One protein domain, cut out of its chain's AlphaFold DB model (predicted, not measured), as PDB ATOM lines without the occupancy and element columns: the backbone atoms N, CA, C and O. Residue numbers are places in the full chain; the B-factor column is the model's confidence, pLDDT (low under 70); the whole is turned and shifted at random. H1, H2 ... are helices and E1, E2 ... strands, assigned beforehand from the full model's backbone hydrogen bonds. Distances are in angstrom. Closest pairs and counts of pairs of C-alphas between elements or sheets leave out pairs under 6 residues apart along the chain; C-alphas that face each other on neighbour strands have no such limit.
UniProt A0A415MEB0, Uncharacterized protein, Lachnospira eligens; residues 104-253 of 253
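AT A GLANCE: This is residues 104 to 253 of the 253 residues of an uncharacterized protein of Lachnospira eligens (UniProt A0A415MEB0). A strongly twisted antiparallel sheet of five strands, curled like part of a barrel, has two helices over one face: H3, the longest, over E5 along the strands, and H2 over E4, standing up from the sheet. H5 packs side by side with H2, off the sheet, H1 packs on residues 193 to 197 of H3, and the short H4 is apart from the sheet and from H3. The printed part has 150 residues, with named elements in the order E1 E2 E3 H1 E4 E5 H2 H3 H4 H5, of mixed class, helices and strands. The sheet's order is E1 E2 E3 E4 E5. The whole is compact, with a radius of gyration of the C-alphas of 15.8 A and spans of 50 by 36 by 25 A.

IN THESE COORDINATES: E1, residues 107 to 109, begins at C-alpha 107 at (316.755, 256.698, 175.479). E2 holds residues 124 to 127, and E3, residues 133 to 140, is 22.8 A long. H1 holds residues 143 to 149. E4, residues 161 to 167, is 19.3 A long, and E5, residues 172 to 176, 12.1 A. H2, residues 178 to 187, is 14.4 A long; H3, residues 191 to 208, 25.4 A, from C-alpha 191 at (322.055, 240.506, 178.303). H4 holds residues 215 to 218. H5, residues 238 to 251, is 19.9 A long and ends at C-alpha 251 at (325.847, 230.023, 189.780).

HOW THE PARTS SIT: E1, E2 and E3 form a meander, each strand the antiparallel neighbour of the one before, with N 108 and O 126 3.1 A apart and N 125 and O 134 2.8 A apart, within hydrogen-bond range. E3 is staggered: residues 133 to 135 pair with E2, 135 to 140 with E4, where N 137 and O 164 are 2.9 A apart. E4 and E5 form a hairpin, with N 165 and O 175 2.8 A apart. H2 and H3 are on the same face, at heights of 9.7 A and 9.5 A over the sheet. The closest C-alphas of H2 and E4 are Phe 162 and Thr 180, 5.8 A; of H3 and E5, Ile 173 and Val 202, 6.9 A. H1 touches H3, closest C-alphas Leu 149 and Asp 193, 5.5 A. H2 and H5 touch at a shallow tilt of 15 degrees, the same way, closest C-alphas Leu 185 and Gly 242, 5.2 A. In H1, H2, H3 and H5 every O i to N i+4 pair is within hydrogen-bond range; H4 is too short for one, and 0 of its 1 O i to N i+3 pair is.

THE WHOLE: The C-alphas of Lys 117 and Lys 253, the two farthest apart, are 50.8 A apart. The printed part has no cut. The links E1 to E2, H1 to E4 and H4 to H5 are long. Mean pLDDT of the printed part is 76.8; residues 112 to 121, 152 to 159, 208 to 234 and 252 to 253 are under 70.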
ATOM      1  N   ASP A 104     322.452 253.314 182.796       90.38
ATOM      2  CA  ASP A 104     322.553 252.447 181.607       90.38
ATOM      3  C   ASP A 104     321.619 252.898 180.469       90.38
ATOM      4  O   ASP A 104     321.604 252.315 179.379       90.38
ATOM      5  N   ARG A 105     320.799 253.926 180.719       89.50
ATOM      6  CA  ARG A 105     319.831 254.431 179.751       89.50
ATOM      7  C   ARG A 105     320.521 254.984 178.516       89.50
ATOM      8  O   ARG A 105     321.562 255.638 178.559       89.50
ATOM      9  N   THR A 106     319.849 254.792 177.396       90.25
ATOM     10  CA  THR A 106     320.269 255.340 176.093       90.25
ATOM     11  C   THR A 106     319.173 256.168 175.436       90.25
ATOM     12  O   THR A 106     319.439 256.922 174.502       90.25
ATOM     13  N   HIS A 107     317.944 256.003 175.919       91.31
ATOM     14  CA  HIS A 107     316.755 256.698 175.479       91.31
ATOM     15  C   HIS A 107     315.967 257.112 176.717       91.31
ATOM     16  O   HIS A 107     316.175 256.588 177.810       91.31
ATOM     17  N   ILE A 108     315.032 258.034 176.538       89.38
ATOM     18  CA  ILE A 108     314.043 258.345 177.563       89.38
ATOM     19  C   ILE A 108     312.700 258.614 176.923       89.38
ATOM     20  O   ILE A 108     312.638 259.230 175.854       89.38
ATOM     21  N   LYS A 109     311.630 258.219 177.612       86.88
ATOM     22  CA  LYS A 109     310.282 258.695 177.312       86.88
ATOM     23  C   LYS A 109     310.269 260.228 177.185       86.88
ATOM     24  O   LYS A 109     310.631 260.949 178.118       86.88
ATOM     25  N   TYR A 110     309.853 260.711 176.022       82.69
ATOM     26  CA  TYR A 110     309.860 262.113 175.630       82.69
ATOM     27  C   TYR A 110     308.422 262.608 175.465       82.69
ATOM     28  O   TYR A 110     307.822 262.475 174.400       82.69
ATOM     29  N   GLY A 111     307.882 263.168 176.547       71.94
ATOM     30  CA  GLY A 111     306.486 263.586 176.639       71.94
ATOM     31  C   GLY A 111     305.597 262.507 177.250       71.94
ATOM     32  O   GLY A 111     305.935 261.323 177.262       71.94
ATOM     33  N   ASP A 112     304.465 262.939 177.797       62.72
ATOM     34  CA  ASP A 112     303.458 262.045 178.378       62.72
ATOM     35  C   ASP A 112     302.249 261.835 177.462       62.72
ATOM     36  O   ASP A 112     301.425 260.960 177.730       62.72
ATOM     37  N   ASP A 113     302.194 262.571 176.355       61.97
ATOM     38  CA  ASP A 113     301.082 262.535 175.424       61.97
ATOM     39  C   ASP A 113     301.292 261.404 174.418       61.97
ATOM     40  O   ASP A 113     302.283 261.340 173.695       61.97
ATOM     41  N   GLU A 114     300.334 260.486 174.345       55.75
ATOM     42  CA  GLU A 114     300.370 259.327 173.438       55.75
ATOM     43  C   GLU A 114     300.269 259.718 171.948       55.75
ATOM     44  O   GLU A 114     300.208 258.844 171.085       55.75
ATOM     45  N   HIS A 115     300.199 261.021 171.633       64.81
ATOM     46  CA  HIS A 115     300.130 261.567 170.275       64.81
ATOM     47  C   HIS A 115     299.103 260.841 169.386       64.81
ATOM     48  O   HIS A 115     299.337 260.568 168.210       64.81
ATOM     49  N   ARG A 116     297.929 260.524 169.955       60.50
ATOM     50  CA  ARG A 116     296.910 259.617 169.378       60.50
ATOM     51  C   ARG A 116     296.394 260.001 167.985       60.50
ATOM     52  O   ARG A 116     295.738 259.185 167.347       60.50
ATOM     53  N   LYS A 117     296.623 261.242 167.549       61.75
ATOM     54  CA  LYS A 117     296.160 261.794 166.267       61.75
ATOM     55  C   LYS A 117     297.273 261.929 165.220       61.75
ATOM     56  O   LYS A 117     296.997 262.396 164.121       61.75
ATOM     57  N   GLU A 118     298.512 261.575 165.554       66.19
ATOM     58  CA  GLU A 118     299.622 261.571 164.599       66.19
ATOM     59  C   GLU A 118     299.568 260.340 163.685       66.19
ATOM     60  O   GLU A 118     298.922 259.346 164.009       66.19
ATOM     61  N   GLU A 119     300.271 260.394 162.549       63.81
ATOM     62  CA  GLU A 119     300.395 259.266 161.609       63.81
ATOM     63  C   GLU A 119     300.992 258.018 162.284       63.81
ATOM     64  O   GLU A 119     300.584 256.889 162.008       63.81
ATOM     65  N   TYR A 120     301.913 258.230 163.228       67.50
ATOM     66  CA  TYR A 120     302.531 257.188 164.042       67.50
ATOM     67  C   TYR A 120     302.248 257.439 165.529       67.50
ATOM     68  O   TYR A 120     303.149 257.852 166.259       67.50
ATOM     69  N   PRO A 121     301.020 257.169 166.007       68.50
ATOM     70  CA  PRO A 121     300.656 257.422 167.395       68.50
ATOM     71  C   PRO A 121     301.438 256.493 168.331       68.50
ATOM     72  O   PRO A 121     301.816 255.384 167.940       68.50
ATOM     73  N   GLY A 122     301.668 256.915 169.569       71.31
ATOM     74  CA  GLY A 122     302.335 256.124 170.600       71.31
ATOM     75  C   GLY A 122     303.248 256.947 171.500       71.31
ATOM     76  O   GLY A 122     303.446 258.146 171.305       71.31
ATOM     77  N   ILE A 123     303.816 256.274 172.498       79.19
ATOM     78  CA  ILE A 123     304.770 256.885 173.423       79.19
ATOM     79  C   ILE A 123     306.080 257.142 172.674       79.19
ATOM     80  O   ILE A 123     306.644 256.231 172.063       79.19
ATOM     81  N   LYS A 124     306.564 258.384 172.725       84.50
ATOM     82  CA  LYS A 124     307.814 258.778 172.075       84.50
ATOM     83  C   LYS A 124     308.999 258.601 173.009       84.50
ATOM     84  O   LYS A 124     308.900 258.848 174.205       84.50
ATOM     85  N   TYR A 125     310.131 258.223 172.436       89.31
ATOM     86  CA  TYR A 125     311.410 258.082 173.116       89.31
ATOM     87  C   TYR A 125     312.469 258.878 172.372       89.31
ATOM     88  O   TYR A 125     312.543 258.795 171.149       89.31
ATOM     89  N   LYS A 126     313.302 259.627 173.093       92.62
ATOM     90  CA  LYS A 126     314.392 260.414 172.507       92.62
ATOM     91  C   LYS A 126     315.741 259.790 172.827       92.62
ATOM     92  O   LYS A 126     316.033 259.520 173.989       92.62
ATOM     93  N   ASP A 127     316.547 259.576 171.798       93.75
ATOM     94  CA  ASP A 127     317.892 259.000 171.887       93.75
ATOM     95  C   ASP A 127     318.910 260.022 172.386       93.75
ATOM     96  O   ASP A 127     319.011 261.128 171.859       93.75
ATOM     97  N   PHE A 128     319.692 259.639 173.393       93.50
ATOM     98  CA  PHE A 128     320.710 260.493 174.001       93.50
ATOM     99  C   PHE A 128     321.865 260.840 173.054       93.50
ATOM    100  O   PHE A 128     322.424 261.937 173.139       93.50
ATOM    101  N   LYS A 129     322.235 259.940 172.141       92.25
ATOM    102  CA  LYS A 129     323.324 260.122 171.177       92.25
ATOM    103  C   LYS A 129     322.887 260.979 169.997       92.25
ATOM    104  O   LYS A 129     323.572 261.943 169.668       92.25
ATOM    105  N   THR A 130     321.776 260.623 169.357       92.75
ATOM    106  CA  THR A 130     321.355 261.258 168.094       92.75
ATOM    107  C   THR A 130     320.335 262.377 168.283       92.75
ATOM    108  O   THR A 130     320.190 263.223 167.405       92.75
ATOM    109  N   GLY A 131     319.618 262.405 169.409       92.38
ATOM    110  CA  GLY A 131     318.465 263.283 169.615       92.38
ATOM    111  C   GLY A 131     317.225 262.872 168.816       92.38
ATOM    112  O   GLY A 131     316.218 263.577 168.883       92.38
ATOM    113  N   LYS A 132     317.287 261.759 168.070       94.00
ATOM    114  CA  LYS A 132     316.184 261.256 167.251       94.00
ATOM    115  C   LYS A 132     315.038 260.746 168.126       94.00
ATOM    116  O   LYS A 132     315.272 260.195 169.203       94.00
ATOM    117  N   LEU A 133     313.810 260.936 167.643       90.75
ATOM    118  CA  LEU A 133     312.597 260.411 168.260       90.75
ATOM    119  C   LEU A 133     312.206 259.065 167.645       90.75
ATOM    120  O   LEU A 133     312.168 258.910 166.425       90.75
ATOM    121  N   TYR A 134     311.856 258.125 168.511       89.31
ATOM    122  CA  TYR A 134     311.324 256.810 168.180       89.31
ATOM    123  C   TYR A 134     309.966 256.636 168.845       89.31
ATOM    124  O   TYR A 134     309.671 257.300 169.838       89.31
ATOM    125  N   VAL A 135     309.145 255.736 168.319       84.62
ATOM    126  CA  VAL A 135     307.822 255.436 168.866       84.62
ATOM    127  C   VAL A 135     307.807 254.016 169.409       84.62
ATOM    128  O   VAL A 135     308.261 253.084 168.748       84.62
ATOM    129  N   GLU A 136     307.280 253.838 170.612       84.88
ATOM    130  CA  GLU A 136     307.140 252.523 171.225       84.88
ATOM    131  C   GLU A 136     306.056 251.682 170.536       84.88
ATOM    132  O   GLU A 136     305.000 252.179 170.122       84.88
ATOM    133  N   ARG A 137     306.328 250.385 170.394       80.12
ATOM    134  CA  ARG A 137     305.417 249.393 169.817       80.12
ATOM    135  C   ARG A 137     305.427 248.127 170.658       80.12
ATOM    136  O   ARG A 137     306.503 247.612 170.957       80.12
ATOM    137  N   TYR A 138     304.242 247.609 170.969       78.50
ATOM    138  CA  TYR A 138     304.102 246.307 171.610       78.50
ATOM    139  C   TYR A 138     304.198 245.176 170.588       78.50
ATOM    140  O   TYR A 138     303.602 245.221 169.514       78.50
ATOM    141  N   MET A 139     304.940 244.153 170.980       79.94
ATOM    142  CA  MET A 139     305.226 242.927 170.255       79.94
ATOM    143  C   MET A 139     304.891 241.734 171.149       79.94
ATOM    144  O   MET A 139     304.777 241.881 172.362       79.94
ATOM    145  N   ILE A 140     304.731 240.544 170.573       77.56
ATOM    146  CA  ILE A 140     304.346 239.327 171.302       77.56
ATOM    147  C   ILE A 140     305.474 238.306 171.211       77.56
ATOM    148  O   ILE A 140     306.090 238.142 170.157       77.56
ATOM    149  N   PHE A 141     305.727 237.608 172.313       78.00
ATOM    150  CA  PHE A 141     306.661 236.491 172.329       78.00
ATOM    151  C   PHE A 141     306.047 235.221 171.739       78.00
ATOM    152  O   PHE A 141     304.884 234.889 171.964       78.00
ATOM    153  N   THR A 142     306.876 234.451 171.047       77.50
ATOM    154  CA  THR A 142     306.596 233.058 170.695       77.50
ATOM    155  C   THR A 142     307.170 232.111 171.748       77.50
ATOM    156  O   THR A 142     308.031 232.486 172.544       77.50
ATOM    157  N   GLU A 143     306.743 230.846 171.726       76.88
ATOM    158  CA  GLU A 143     307.303 229.804 172.597       76.88
ATOM    159  C   GLU A 143     308.831 229.676 172.459       76.88
ATOM    160  O   GLU A 143     309.542 229.522 173.454       76.88
ATOM    161  N   GLU A 144     309.356 229.788 171.236       81.00
ATOM    162  CA  GLU A 144     310.799 229.764 170.992       81.00
ATOM    163  C   GLU A 144     311.513 230.943 171.650       81.00
ATOM    164  O   GLU A 144     312.595 230.770 172.213       81.00
ATOM    165  N   HIS A 145     310.902 232.131 171.627       86.25
ATOM    166  CA  HIS A 145     311.477 233.322 172.250       86.25
ATOM    167  C   HIS A 145     311.611 233.152 173.767       86.25
ATOM    168  O   HIS A 145     312.661 233.480 174.317       86.25
ATOM    169  N   TYR A 146     310.617 232.553 174.437       82.56
ATOM    170  CA  TYR A 146     310.717 232.236 175.870       82.56
ATOM    171  C   TYR A 146     311.860 231.274 176.182       82.56
ATOM    172  O   TYR A 146     312.590 231.483 177.153       82.56
ATOM    173  N   LYS A 147     312.035 230.233 175.354       82.81
ATOM    174  CA  LYS A 147     313.123 229.254 175.511       82.81
ATOM    175  C   LYS A 147     314.489 229.914 175.346       82.81
ATOM    176  O   LYS A 147     315.367 229.680 176.167       82.81
ATOM    177  N   MET A 148     314.649 230.761 174.326       87.31
ATOM    178  CA  MET A 148     315.897 231.489 174.065       87.31
ATOM    179  C   MET A 148     316.286 232.425 175.208       87.31
ATOM    180  O   MET A 148     317.459 232.534 175.546       87.31
ATOM    181  N   LEU A 149     315.304 233.108 175.791       88.12
ATOM    182  CA  LEU A 149     315.529 234.086 176.851       88.12
ATOM    183  C   LEU A 149     315.594 233.456 178.249       88.12
ATOM    184  O   LEU A 149     315.825 234.170 179.221       88.12
ATOM    185  N   HIS A 150     315.386 232.139 178.372       82.19
ATOM    186  CA  HIS A 150     315.265 231.456 179.661       82.19
ATOM    187  C   HIS A 150     314.282 232.170 180.605       82.19
ATOM    188  O   HIS A 150     314.559 232.332 181.794       82.19
ATOM    189  N   LEU A 151     313.143 232.631 180.082       77.56
ATOM    190  CA  LEU A 151     312.123 233.284 180.901       77.56
ATOM    191  C   LEU A 151     311.351 232.199 181.653       77.56
ATOM    192  O   LEU A 151     310.434 231.575 181.118       77.56
ATOM    193  N   TRP A 152     311.759 231.937 182.894       62.75
ATOM    194  CA  TRP A 152     311.088 230.986 183.774       62.75
ATOM    195  C   TRP A 152     310.152 231.734 184.708       62.75
ATOM    196  O   TRP A 152     310.534 232.713 185.345       62.75
ATOM    197  N   SER A 153     308.942 231.220 184.871       53.00
ATOM    198  CA  SER A 153     308.083 231.626 185.973       53.00
ATOM    199  C   SER A 153     307.556 230.386 186.678       53.00
ATOM    200  O   SER A 153     307.063 229.457 186.039       53.00
ATOM    201  N   GLY A 154     307.641 230.397 188.011       47.16
ATOM    202  CA  GLY A 154     307.019 229.392 188.878       47.16
ATOM    203  C   GLY A 154     305.482 229.416 188.849       47.16
ATOM    204  O   GLY A 154     304.862 228.548 189.449       47.16
ATOM    205  N   TYR A 155     304.877 230.375 188.138       47.50
ATOM    206  CA  TYR A 155     303.432 230.573 187.984       47.50
ATOM    207  C   TYR A 155     302.955 230.520 186.508       47.50
ATOM    208  O   TYR A 155     301.801 230.838 186.235       47.50
ATOM    209  N   GLY A 156     303.809 230.126 185.547       54.00
ATOM    210  CA  GLY A 156     303.502 230.112 184.098       54.00
ATOM    211  C   GLY A 156     303.945 231.376 183.337       54.00
ATOM    212  O   GLY A 156     304.546 232.268 183.918       54.00
ATOM    213  N   ILE A 157     303.692 231.483 182.026       53.81
ATOM    214  CA  ILE A 157     304.156 232.614 181.187       53.81
ATOM    215  C   ILE A 157     303.544 233.951 181.670       53.81
ATOM    216  O   ILE A 157     302.404 234.268 181.337       53.81
ATOM    217  N   CYS A 158     304.288 234.741 182.454       54.75
ATOM    218  CA  CYS A 158     303.787 235.995 183.044       54.75
ATOM    219  C   CYS A 158     303.872 237.211 182.110       54.75
ATOM    220  O   CYS A 158     303.171 238.194 182.333       54.75
ATOM    221  N   GLN A 159     304.705 237.165 181.071       64.50
ATOM    222  CA  GLN A 159     304.886 238.274 180.137       64.50
ATOM    223  C   GLN A 159     304.613 237.797 178.719       64.50
ATOM    224  O   GLN A 159     305.462 237.145 178.134       64.50
ATOM    225  N   GLN A 160     303.436 238.108 178.176       70.94
ATOM    226  CA  GLN A 160     303.028 237.713 176.819       70.94
ATOM    227  C   GLN A 160     303.579 238.639 175.729       70.94
ATOM    228  O   GLN A 160     303.736 238.230 174.580       70.94
ATOM    229  N   SER A 161     303.911 239.872 176.102       78.94
ATOM    230  CA  SER A 161     304.329 240.924 175.188       78.94
ATOM    231  C   SER A 161     305.561 241.679 175.676       78.94
ATOM    232  O   SER A 161     305.929 241.639 176.851       78.94
ATOM    233  N   PHE A 162     306.214 242.368 174.752       84.81
ATOM    234  CA  PHE A 162     307.384 243.199 174.994       84.81
ATOM    235  C   PHE A 162     307.339 244.448 174.118       84.81
ATOM    236  O   PHE A 162     306.602 244.487 173.136       84.81
ATOM    237  N   SER A 163     308.124 245.465 174.456       85.94
ATOM    238  CA  SER A 163     308.142 246.730 173.728       85.94
ATOM    239  C   SER A 163     309.428 246.916 172.933       85.94
ATOM    240  O   SER A 163     310.538 246.674 173.419       85.94
ATOM    241  N   VAL A 164     309.283 247.426 171.713       88.75
ATOM    242  CA  VAL A 164     310.392 247.879 170.870       88.75
ATOM    243  C   VAL A 164     310.268 249.362 170.553       88.75
ATOM    244  O   VAL A 164     309.168 249.912 170.517       88.75
ATOM    245  N   LEU A 165     311.401 249.997 170.268       89.88
ATOM    246  CA  LEU A 165     311.450 251.332 169.690       89.88
ATOM    247  C   LEU A 165     311.468 251.225 168.166       89.88
ATOM    248  O   LEU A 165     312.335 250.568 167.582       89.88
ATOM    249  N   PHE A 166     310.497 251.877 167.538       86.62
ATOM    250  CA  PHE A 166     310.305 251.933 166.097       86.62
ATOM    251  C   PHE A 166     310.640 253.328 165.571       86.62
ATOM    252  O   PHE A 166     310.167 254.336 166.091       86.62
ATOM    253  N   ASP A 167     311.446 253.386 164.522       88.06
ATOM    254  CA  ASP A 167     311.755 254.602 163.788       88.06
ATOM    255  C   ASP A 167     310.652 254.870 162.752       88.06
ATOM    256  O   ASP A 167     310.549 254.116 161.779       88.06
ATOM    257  N   PRO A 168     309.830 255.922 162.929       78.75
ATOM    258  CA  PRO A 168     308.757 256.235 161.991       78.75
ATOM    259  C   PRO A 168     309.278 256.653 160.609       78.75
ATOM    260  O   PRO A 168     308.610 256.399 159.611       78.75
ATOM    261  N   GLU A 169     310.478 257.241 160.522       82.56
ATOM    262  CA  GLU A 169     311.032 257.735 159.257       82.56
ATOM    263  C   GLU A 169     311.533 256.586 158.384       82.56
ATOM    264  O   GLU A 169     311.186 256.474 157.208       82.56
ATOM    265  N   THR A 170     312.353 255.704 158.966       84.62
ATOM    266  CA  THR A 170     312.917 254.553 158.242       84.62
ATOM    267  C   THR A 170     311.988 253.344 158.242       84.62
ATOM    268  O   THR A 170     312.242 252.384 157.515       84.62
ATOM    269  N   LYS A 171     310.909 253.404 159.031       81.31
ATOM    270  CA  LYS A 171     309.944 252.329 159.270       81.31
ATOM    271  C   LYS A 171     310.611 251.075 159.826       81.31
ATOM    272  O   LYS A 171     310.302 249.957 159.402       81.31
ATOM    273  N   LYS A 172     311.564 251.262 160.751       86.25
ATOM    274  CA  LYS A 172     312.367 250.162 161.288       86.25
ATOM    275  C   LYS A 172     312.316 249.974 162.795       86.25
ATOM    276  O   LYS A 172     312.280 250.937 163.543       86.25
ATOM    277  N   ILE A 173     312.371 248.718 163.237       89.06
ATOM    278  CA  ILE A 173     312.629 248.357 164.630       89.06
ATOM    279  C   ILE A 173     314.110 248.618 164.911       89.06
ATOM    280  O   ILE A 173     314.975 248.143 164.178       89.06
ATOM    281  N   VAL A 174     314.391 249.370 165.972       90.94
ATOM    282  CA  VAL A 174     315.748 249.829 166.301       90.94
ATOM    283  C   VAL A 174     316.322 249.088 167.501       90.94
ATOM    284  O   VAL A 174     317.475 248.668 167.468       90.94
ATOM    285  N   ARG A 175     315.527 248.916 168.562       92.50
ATOM    286  CA  ARG A 175     315.933 248.247 169.810       92.50
ATOM    287  C   ARG A 175     314.723 247.840 170.649       92.50
ATOM    288  O   ARG A 175     313.607 248.268 170.367       92.50
ATOM    289  N   LEU A 176     314.961 247.090 171.720       91.62
ATOM    290  CA  LEU A 176     314.006 246.917 172.822       91.62
ATOM    291  C   LEU A 176     313.926 248.198 173.673       91.62
ATOM    292  O   LEU A 176     314.912 248.938 173.766       91.62
ATOM    293  N   SER A 177     312.773 248.459 174.294       89.62
ATOM    294  CA  SER A 177     312.665 249.524 175.305       89.62
ATOM    295  C   SER A 177     313.449 249.165 176.574       89.62
ATOM    296  O   SER A 177     313.650 247.983 176.870       89.62
ATOM    297  N   ASP A 178     313.878 250.166 177.345       88.62
ATOM    298  CA  ASP A 178     314.666 249.938 178.567       88.62
ATOM    299  C   ASP A 178     313.840 249.165 179.609       88.62
ATOM    300  O   ASP A 178     314.328 248.191 180.184       88.62
ATOM    301  N   GLY A 179     312.545 249.484 179.746       85.19
ATOM    302  CA  GLY A 179     311.603 248.688 180.545       85.19
ATOM    303  C   GLY A 179     311.506 247.212 180.123       85.19
ATOM    304  O   GLY A 179     311.441 246.328 180.977       85.19
ATOM    305  N   THR A 180     311.567 246.912 178.821       88.19
ATOM    306  CA  THR A 180     311.581 245.523 178.326       88.19
ATOM    307  C   THR A 180     312.855 244.791 178.734       88.19
ATOM    308  O   THR A 180     312.795 243.645 179.181       88.19
ATOM    309  N   ILE A 181     314.007 245.453 178.609       90.62
ATOM    310  CA  ILE A 181     315.298 244.877 178.996       90.62
ATOM    311  C   ILE A 181     315.321 244.619 180.512       90.62
ATOM    312  O   ILE A 181     315.676 243.513 180.923       90.62
ATOM    313  N   GLU A 182     314.877 245.574 181.343       87.94
ATOM    314  CA  GLU A 182     314.786 245.380 182.802       87.94
ATOM    315  C   GLU A 182     313.904 244.172 183.153       87.94
ATOM    316  O   GLU A 182     314.283 243.351 183.992       87.94
ATOM    317  N   GLN A 183     312.744 244.031 182.507       86.31
ATOM    318  CA  GLN A 183     311.829 242.914 182.758       86.31
ATOM    319  C   GLN A 183     312.450 241.559 182.398       86.31
ATOM    320  O   GLN A 183     312.402 240.634 183.214       86.31
ATOM    321  N   MET A 184     313.081 241.447 181.225       88.94
ATOM    322  CA  MET A 184     313.759 240.220 180.792       88.94
ATOM    323  C   MET A 184     314.886 239.829 181.762       88.94
ATOM    324  O   MET A 184     314.962 238.674 182.192       88.94
ATOM    325  N   LEU A 185     315.718 240.791 182.182       89.06
ATOM    326  CA  LEU A 185     316.746 240.576 183.212       89.06
ATOM    327  C   LEU A 185     316.117 240.178 184.562       89.06
ATOM    328  O   LEU A 185     316.626 239.317 185.280       89.06
ATOM    329  N   GLY A 186     314.975 240.772 184.919       84.62
ATOM    330  CA  GLY A 186     314.165 240.417 186.090       84.62
ATOM    331  C   GLY A 186     313.759 238.948 186.144       84.62
ATOM    332  O   GLY A 186     313.805 238.325 187.212       84.62
ATOM    333  N   GLN A 187     313.415 238.399 184.983       84.12
ATOM    334  CA  GLN A 187     312.924 237.035 184.803       84.12
ATOM    335  C   GLN A 187     314.034 235.997 184.584       84.12
ATOM    336  O   GLN A 187     313.746 234.803 184.537       84.12
ATOM    337  N   GLY A 188     315.301 236.417 184.518       85.31
ATOM    338  CA  GLY A 188     316.440 235.499 184.453       85.31
ATOM    339  C   GLY A 188     317.138 235.409 183.095       85.31
ATOM    340  O   GLY A 188     318.026 234.562 182.950       85.31
ATOM    341  N   ALA A 189     316.788 236.261 182.127       89.62
ATOM    342  CA  ALA A 189     317.557 236.393 180.892       89.62
ATOM    343  C   ALA A 189     318.914 237.056 181.174       89.62
ATOM    344  O   ALA A 189     319.014 237.934 182.032       89.62
ATOM    345  N   LEU A 190     319.962 236.653 180.453       92.19
ATOM    346  CA  LEU A 190     321.221 237.405 180.406       92.19
ATOM    347  C   LEU A 190     321.178 238.424 179.268       92.19
ATOM    348  O   LEU A 190     320.492 238.212 178.269       92.19
ATOM    349  N   ILE A 191     321.968 239.497 179.369       92.88
ATOM    350  CA  ILE A 191     322.055 240.506 178.303       92.88
ATOM    351  C   ILE A 191     322.498 239.895 176.962       92.88
ATOM    352  O   ILE A 191     322.020 240.292 175.902       92.88
ATOM    353  N   GLU A 192     323.346 238.865 176.997       92.88
ATOM    354  CA  GLU A 192     323.749 238.103 175.812       92.88
ATOM    355  C   GLU A 192     322.575 237.366 175.150       92.88
ATOM    356  O   GLU A 192     322.462 237.366 173.921       92.88
ATOM    357  N   ASP A 193     321.689 236.770 175.952       92.44
ATOM    358  CA  ASP A 193     320.492 236.069 175.477       92.44
ATOM    359  C   ASP A 193     319.514 237.077 174.856       92.44
ATOM    360  O   ASP A 193     319.006 236.855 173.756       92.44
ATOM    361  N   ILE A 194     319.328 238.229 175.514       94.12
ATOM    362  CA  ILE A 194     318.502 239.348 175.033       94.12
ATOM    363  C   ILE A 194     319.014 239.861 173.684       94.12
ATOM    364  O   ILE A 194     318.232 240.032 172.747       94.12
ATOM    365  N   ASN A 195     320.328 240.050 173.547       94.56
ATOM    366  CA  ASN A 195     320.938 240.508 172.302       94.56
ATOM    367  C   ASN A 195     320.736 239.498 171.164       94.56
ATOM    368  O   ASN A 195     320.358 239.894 170.059       94.56
ATOM    369  N   LYS A 196     320.940 238.198 171.414       94.38
ATOM    370  CA  LYS A 196     320.702 237.140 170.412       94.38
ATOM    371  C   LYS A 196     319.230 237.067 170.009       94.38
ATOM    372  O   LYS A 196     318.924 236.993 168.819       94.38
ATOM    373  N   PHE A 197     318.331 237.121 170.990       93.50
ATOM    374  CA  PHE A 197     316.889 237.162 170.772       93.50
ATOM    375  C   PHE A 197     316.495 238.341 169.884       93.50
ATOM    376  O   PHE A 197     315.836 238.131 168.869       93.50
ATOM    377  N   PHE A 198     316.927 239.559 170.221       94.25
ATOM    378  CA  PHE A 198     316.507 240.757 169.503       94.25
ATOM    379  C   PHE A 198     316.904 240.708 168.023       94.25
ATOM    380  O   PHE A 198     316.073 240.971 167.156       94.25
ATOM    381  N   HIS A 199     318.132 240.283 167.709       93.38
ATOM    382  CA  HIS A 199     318.573 240.139 166.318       93.38
ATOM    383  C   HIS A 199     317.755 239.090 165.551       93.38
ATOM    384  O   HIS A 199     317.371 239.337 164.406       93.38
ATOM    385  N   LYS A 200     317.458 237.940 166.177       91.31
ATOM    386  CA  LYS A 200     316.607 236.906 165.569       91.31
ATOM    387  C   LYS A 200     315.192 237.440 165.328       91.31
ATOM    388  O   LYS A 200     314.687 237.315 164.219       91.31
ATOM    389  N   TYR A 201     314.602 238.100 166.325       89.50
ATOM    390  CA  TYR A 201     313.260 238.670 166.237       89.50
ATOM    391  C   TYR A 201     313.149 239.719 165.132       89.50
ATOM    392  O   TYR A 201     312.213 239.683 164.346       89.50
ATOM    393  N   VAL A 202     314.109 240.640 165.030       90.06
ATOM    394  CA  VAL A 202     314.116 241.666 163.976       90.06
ATOM    395  C   VAL A 202     314.186 241.026 162.590       90.06
ATOM    396  O   VAL A 202     313.480 241.451 161.678       90.06
ATOM    397  N   LYS A 203     315.000 239.979 162.425       89.19
ATOM    398  CA  LYS A 203     315.078 239.230 161.169       89.19
ATOM    399  C   LYS A 203     313.741 238.558 160.836       89.19
ATOM    400  O   LYS A 203     313.210 238.799 159.757       89.19
ATOM    401  N   GLU A 204     313.170 237.806 161.778       83.81
ATOM    402  CA  GLU A 204     311.843 237.183 161.640       83.81
ATOM    403  C   GLU A 204     310.767 238.234 161.317       83.81
ATOM    404  O   GLU A 204     309.917 238.007 160.454       83.81
ATOM    405  N   TYR A 205     310.844 239.407 161.959       80.94
ATOM    406  CA  TYR A 205     309.952 240.538 161.728       80.94
ATOM    407  C   TYR A 205     309.980 240.990 160.266       80.94
ATOM    408  O   TYR A 205     308.936 241.107 159.629       80.94
ATOM    409  N   TYR A 206     311.160 241.208 159.689       83.25
ATOM    410  CA  TYR A 206     311.256 241.661 158.299       83.25
ATOM    411  C   TYR A 206     310.998 240.574 157.265       83.25
ATOM    412  O   TYR A 206     310.440 240.873 156.215       83.25
ATOM    413  N   GLU A 207     311.374 239.329 157.552       80.00
ATOM    414  CA  GLU A 207     311.159 238.207 156.635       80.00
ATOM    415  C   GLU A 207     309.684 237.814 156.536       80.00
ATOM    416  O   GLU A 207     309.246 237.309 155.501       80.00
ATOM    417  N   HIS A 208     308.909 238.028 157.604       67.94
ATOM    418  CA  HIS A 208     307.564 237.467 157.701       67.94
ATOM    419  C   HIS A 208     306.464 238.478 158.057       67.94
ATOM    420  O   HIS A 208     305.296 238.181 157.809       67.94
ATOM    421  N   MET A 209     306.794 239.641 158.635       65.12
ATOM    422  CA  MET A 209     305.837 240.493 159.378       65.12
ATOM    423  C   MET A 209     305.781 241.958 158.931       65.12
ATOM    424  O   MET A 209     304.852 242.673 159.311       65.12
ATOM    425  N   ALA A 210     306.761 242.431 158.158       66.69
ATOM    426  CA  ALA A 210     306.852 243.837 157.764       66.69
ATOM    427  C   ALA A 210     305.740 244.278 156.793       66.69
ATOM    428  O   ALA A 210     305.477 245.476 156.679       66.69
ATOM    429  N   GLU A 211     305.056 243.337 156.127       60.75
ATOM    430  CA  GLU A 211     303.893 243.630 155.286       60.75
ATOM    431  C   GLU A 211     302.562 243.503 156.062       60.75
ATOM    432  O   GLU A 211     302.167 242.400 156.454       60.75
ATOM    433  N   PRO A 212     301.796 244.600 156.228       49.97
ATOM    434  CA  PRO A 212     300.579 244.640 157.049       49.97
ATOM    435  C   PRO A 212     299.373 243.858 156.484       49.97
ATOM    436  O   PRO A 212     298.321 243.822 157.123       49.97
ATOM    437  N   TYR A 213     299.497 243.221 155.312       46.16
ATOM    438  CA  TYR A 213     298.412 242.488 154.640       46.16
ATOM    439  C   TYR A 213     298.578 240.959 154.640       46.16
ATOM    440  O   TYR A 213     297.739 240.254 154.078       46.16
ATOM    441  N   SER A 214     299.608 240.423 155.305       51.47
ATOM    442  CA  SER A 214     299.785 238.974 155.463       51.47
ATOM    443  C   SER A 214     298.663 238.363 156.323       51.47
ATOM    444  O   SER A 214     298.482 238.693 157.498       51.47
ATOM    445  N   THR A 215     297.882 237.451 155.736       48.38
ATOM    446  CA  THR A 215     296.711 236.795 156.357       48.38
ATOM    447  C   THR A 215     297.067 235.919 157.555       48.38
ATOM    448  O   THR A 215     296.262 235.804 158.480       48.38
ATOM    449  N   TRP A 216     298.281 235.363 157.580       39.69
ATOM    450  CA  TRP A 216     298.822 234.610 158.716       39.69
ATOM    451  C   TRP A 216     298.977 235.503 159.964       39.69
ATOM    452  O   TRP A 216     298.709 235.064 161.082       39.69
ATOM    453  N   TYR A 217     299.314 236.786 159.774       48.28
ATOM    454  CA  TYR A 217     299.525 237.763 160.853       48.28
ATOM    455  C   TYR A 217     298.239 238.374 161.404       48.28
ATOM    456  O   TYR A 217     298.122 238.521 162.620       48.28
ATOM    457  N   LYS A 218     297.232 238.635 160.558       41.81
ATOM    458  CA  LYS A 218     295.910 239.143 160.988       41.81
ATOM    459  C   LYS A 218     295.247 238.265 162.066       41.81
ATOM    460  O   LYS A 218     294.381 238.731 162.797       41.81
ATOM    461  N   GLN A 219     295.652 236.997 162.151       40.09
ATOM    462  CA  GLN A 219     295.147 236.010 163.107       40.09
ATOM    463  C   GLN A 219     296.038 235.818 164.350       40.09
ATOM    464  O   GLN A 219     295.588 235.195 165.310       40.09
ATOM    465  N   LYS A 220     297.289 236.309 164.353       48.34
ATOM    466  CA  LYS A 220     298.311 235.959 165.365       48.34
ATOM    467  C   LYS A 220     299.005 237.149 166.038       48.34
ATOM    468  O   LYS A 220     299.562 236.955 167.113       48.34
ATOM    469  N   LEU A 221     298.961 238.353 165.467       43.59
ATOM    470  CA  LEU A 221     299.598 239.547 166.035       43.59
ATOM    471  C   LEU A 221     298.699 240.766 165.832       43.59
ATOM    472  O   LEU A 221     298.615 241.342 164.749       43.59
ATOM    473  N   TYR A 222     298.021 241.155 166.908       49.62
ATOM    474  CA  TYR A 222     297.436 242.479 167.004       49.62
ATOM    475  C   TYR A 222     298.578 243.449 167.297       49.62
ATOM    476  O   TYR A 222     299.204 243.371 168.352       49.62
ATOM    477  N   TYR A 223     298.850 244.354 166.356       46.25
ATOM    478  CA  TYR A 223     299.435 245.645 166.694       46.25
ATOM    479  C   TYR A 223     298.533 246.261 167.759       46.25
ATOM    480  O   TYR A 223     297.470 246.788 167.435       46.25
ATOM    481  N   GLU A 224     298.908 246.164 169.028       44.69
ATOM    482  CA  GLU A 224     298.295 247.032 170.015       44.69
ATOM    483  C   GLU A 224     299.071 248.342 169.939       44.69
ATOM    484  O   GLU A 224     300.262 248.417 170.261       44.69
ATOM    485  N   THR A 225     298.411 249.389 169.440       45.53
ATOM    486  CA  THR A 225     298.829 250.747 169.773       45.53
ATOM    487  C   THR A 225     299.028 250.782 171.281       45.53
ATOM    488  O   THR A 225     298.181 250.301 172.031       45.53
ATOM    489  N   THR A 226     300.161 251.308 171.737       48.25
ATOM    490  CA  THR A 226     300.422 251.545 173.159       48.25
ATOM    491  C   THR A 226     299.365 252.516 173.699       48.25
ATOM    492  O   THR A 226     299.583 253.721 173.709       48.25
ATOM    493  N   LEU A 227     298.198 251.998 174.090       44.59
ATOM    494  CA  LEU A 227     297.132 252.705 174.810       44.59
ATOM    495  C   LEU A 227     297.243 252.472 176.323       44.59
ATOM    496  O   LEU A 227     296.476 253.036 177.101       44.59
ATOM    497  N   ARG A 228     298.168 251.598 176.745       45.94
ATOM    498  CA  ARG A 228     298.504 251.357 178.147       45.94
ATOM    499  C   ARG A 228     299.982 251.674 178.376       45.94
ATOM    500  O   ARG A 228     300.826 251.038 177.739       45.94
ATOM    501  N   PRO A 229     300.308 252.612 179.278       49.19
ATOM    502  CA  PRO A 229     301.685 252.856 179.670       49.19
ATOM    503  C   PRO A 229     302.189 251.647 180.464       49.19
ATOM    504  O   PRO A 229     301.747 251.420 181.591       49.19
ATOM    505  N   MET A 230     303.113 250.864 179.903       52.84
ATOM    506  CA  MET A 230     304.068 250.165 180.756       52.84
ATOM    507  C   MET A 230     305.135 251.182 181.136       52.84
ATOM    508  O   MET A 230     305.610 251.944 180.296       52.84
ATOM    509  N   ALA A 231     305.431 251.266 182.429       52.72
ATOM    510  CA  ALA A 231     306.458 252.168 182.909       52.72
ATOM    511  C   ALA A 231     307.792 251.783 182.260       52.72
ATOM    512  O   ALA A 231     308.206 250.624 182.325       52.72
ATOM    513  N   ASP A 232     308.445 252.765 181.643       62.81
ATOM    514  CA  ASP A 232     309.853 252.652 181.287       62.81
ATOM    515  C   ASP A 232     310.681 252.392 182.555       62.81
ATOM    516  O   ASP A 232     310.248 252.733 183.664       62.81
ATOM    517  N   SER A 233     311.863 251.794 182.414       60.97
ATOM    518  CA  SER A 233     312.709 251.533 183.576       60.97
ATOM    519  C   SER A 233     313.100 252.854 184.243       60.97
ATOM    520  O   SER A 233     313.900 253.632 183.717       60.97
ATOM    521  N   LEU A 234     312.548 253.119 185.433       69.88
ATOM    522  CA  LEU A 234     312.899 254.285 186.253       69.88
ATOM    523  C   LEU A 234     314.159 254.056 187.096       69.88
ATOM    524  O   LEU A 234     314.609 254.979 187.773       69.88
ATOM    525  N   LYS A 235     314.778 252.873 187.015       82.69
ATOM    526  CA  LYS A 235     316.009 252.570 187.746       82.69
ATOM    527  C   LYS A 235     317.242 252.913 186.933       82.69
ATOM    528  O   LYS A 235     317.378 252.524 185.777       82.69
ATOM    529  N   ASP A 236     318.140 253.639 187.573       86.88
ATOM    530  CA  ASP A 236     319.502 253.772 187.084       86.88
ATOM    531  C   ASP A 236     320.223 252.424 187.241       86.88
ATOM    532  O   ASP A 236     319.893 251.643 188.130       86.88
ATOM    533  N   LYS A 237     321.169 252.132 186.344       90.56
ATOM    534  CA  LYS A 237     321.982 250.899 186.352       90.56
ATOM    535  C   LYS A 237     321.211 249.564 186.310       90.56
ATOM    536  O   LYS A 237     321.674 248.537 186.808       90.56
ATOM    537  N   PHE A 238     320.023 249.549 185.705       88.31
ATOM    538  CA  PHE A 238     319.168 248.358 185.668       88.31
ATOM    539  C   PHE A 238     319.790 247.161 184.921       88.31
ATOM    540  O   PHE A 238     319.430 246.017 185.218       88.31
ATOM    541  N   ILE A 239     320.703 247.396 183.965       90.00
ATOM    542  CA  ILE A 239     321.399 246.319 183.251       90.00
ATOM    543  C   ILE A 239     322.456 245.721 184.168       90.00
ATOM    544  O   ILE A 239     322.436 244.512 184.392       90.00
ATOM    545  N   GLU A 240     323.320 246.564 184.735       90.81
ATOM    546  CA  GLU A 240     324.386 246.144 185.653       90.81
ATOM    547  C   GLU A 240     323.817 245.327 186.830       90.81
ATOM    548  O   GLU A 240     324.234 244.191 187.078       90.81
ATOM    549  N   GLU A 241     322.799 245.862 187.512       90.44
ATOM    550  CA  GLU A 241     322.154 245.204 188.653       90.44
ATOM    551  C   GLU A 241     321.408 243.924 188.252       90.44
ATOM    552  O   GLU A 241     321.476 242.893 188.935       90.44
ATOM    553  N   GLY A 242     320.669 243.984 187.139       87.62
ATOM    554  CA  GLY A 242     319.894 242.861 186.629       87.62
ATOM    555  C   GLY A 242     320.787 241.685 186.247       87.62
ATOM    556  O   GLY A 242     320.523 240.551 186.653       87.62
ATOM    557  N   GLU A 243     321.869 241.959 185.522       90.12
ATOM    558  CA  GLU A 243     322.820 240.957 185.059       90.12
ATOM    559  C   GLU A 243     323.588 240.318 186.223       90.12
ATOM    560  O   GLU A 243     323.701 239.089 186.275       90.12
ATOM    561  N   ALA A 244     324.048 241.113 187.196       90.06
ATOM    562  CA  ALA A 244     324.699 240.597 188.400       90.06
ATOM    563  C   ALA A 244     323.788 239.616 189.158       90.06
ATOM    564  O   ALA A 244     324.202 238.512 189.523       90.06
ATOM    565  N   ARG A 245     322.509 239.977 189.320       88.12
ATOM    566  CA  ARG A 245     321.506 239.130 189.976       88.12
ATOM    567  C   ARG A 245     321.239 237.836 189.209       88.12
ATOM    568  O   ARG A 245     321.080 236.784 189.830       88.12
ATOM    569  N   VAL A 246     321.159 237.891 187.879       86.94
ATOM    570  CA  VAL A 246     320.937 236.694 187.050       86.94
ATOM    571  C   VAL A 246     322.137 235.753 187.145       86.94
ATOM    572  O   VAL A 246     321.946 234.556 187.361       86.94
ATOM    573  N   LYS A 247     323.363 236.283 187.033       88.50
ATOM    574  CA  LYS A 247     324.606 235.502 187.150       88.50
ATOM    575  C   LYS A 247     324.690 234.791 188.499       88.50
ATOM    576  O   LYS A 247     324.890 233.580 188.514       88.50
ATOM    577  N   TYR A 248     324.428 235.508 189.593       86.00
ATOM    578  CA  TYR A 248     324.396 234.943 190.943       86.00
ATOM    579  C   TYR A 248     323.425 233.750 191.054       86.00
ATOM    580  O   TYR A 248     323.824 232.651 191.432       86.00
ATOM    581  N   ARG A 249     322.168 233.915 190.614       83.25
ATOM    582  CA  ARG A 249     321.162 232.833 190.653       83.25
ATOM    583  C   ARG A 249     321.523 231.629 189.781       83.25
ATOM    584  O   ARG A 249     321.126 230.512 190.094       83.25
ATOM    585  N   ARG A 250     322.196 231.852 188.646       80.81
ATOM    586  CA  ARG A 250     322.636 230.766 187.756       80.81
ATOM    587  C   ARG A 250     323.851 230.023 188.320       80.81
ATOM    588  O   ARG A 250     323.975 228.844 188.029       80.81
ATOM    589  N   SER A 251     324.703 230.673 189.121       79.88
ATOM    590  CA  SER A 251     325.847 230.023 189.780       79.88
ATOM    591  C   SER A 251     325.490 229.194 191.019       79.88
ATOM    592  O   SER A 251     326.286 228.358 191.426       79.88
ATOM    593  N   GLU A 252     324.316 229.411 191.621       68.25
ATOM    594  CA  GLU A 252     323.814 228.614 192.757       68.25
ATOM    595  C   GLU A 252     323.156 227.279 192.337       68.25
ATOM    596  O   GLU A 252     322.729 226.515 193.203       68.25
ATOM    597  N   LYS A 253     323.041 227.001 191.030       57.56
ATOM    598  CA  LYS A 253     322.476 225.763 190.464       57.56
ATOM    599  C   LYS A 253     323.566 224.831 189.956       57.56
ATOM    600  O   LYS A 253     323.363 223.607 190.094       57.56
TER     601      LYS A 253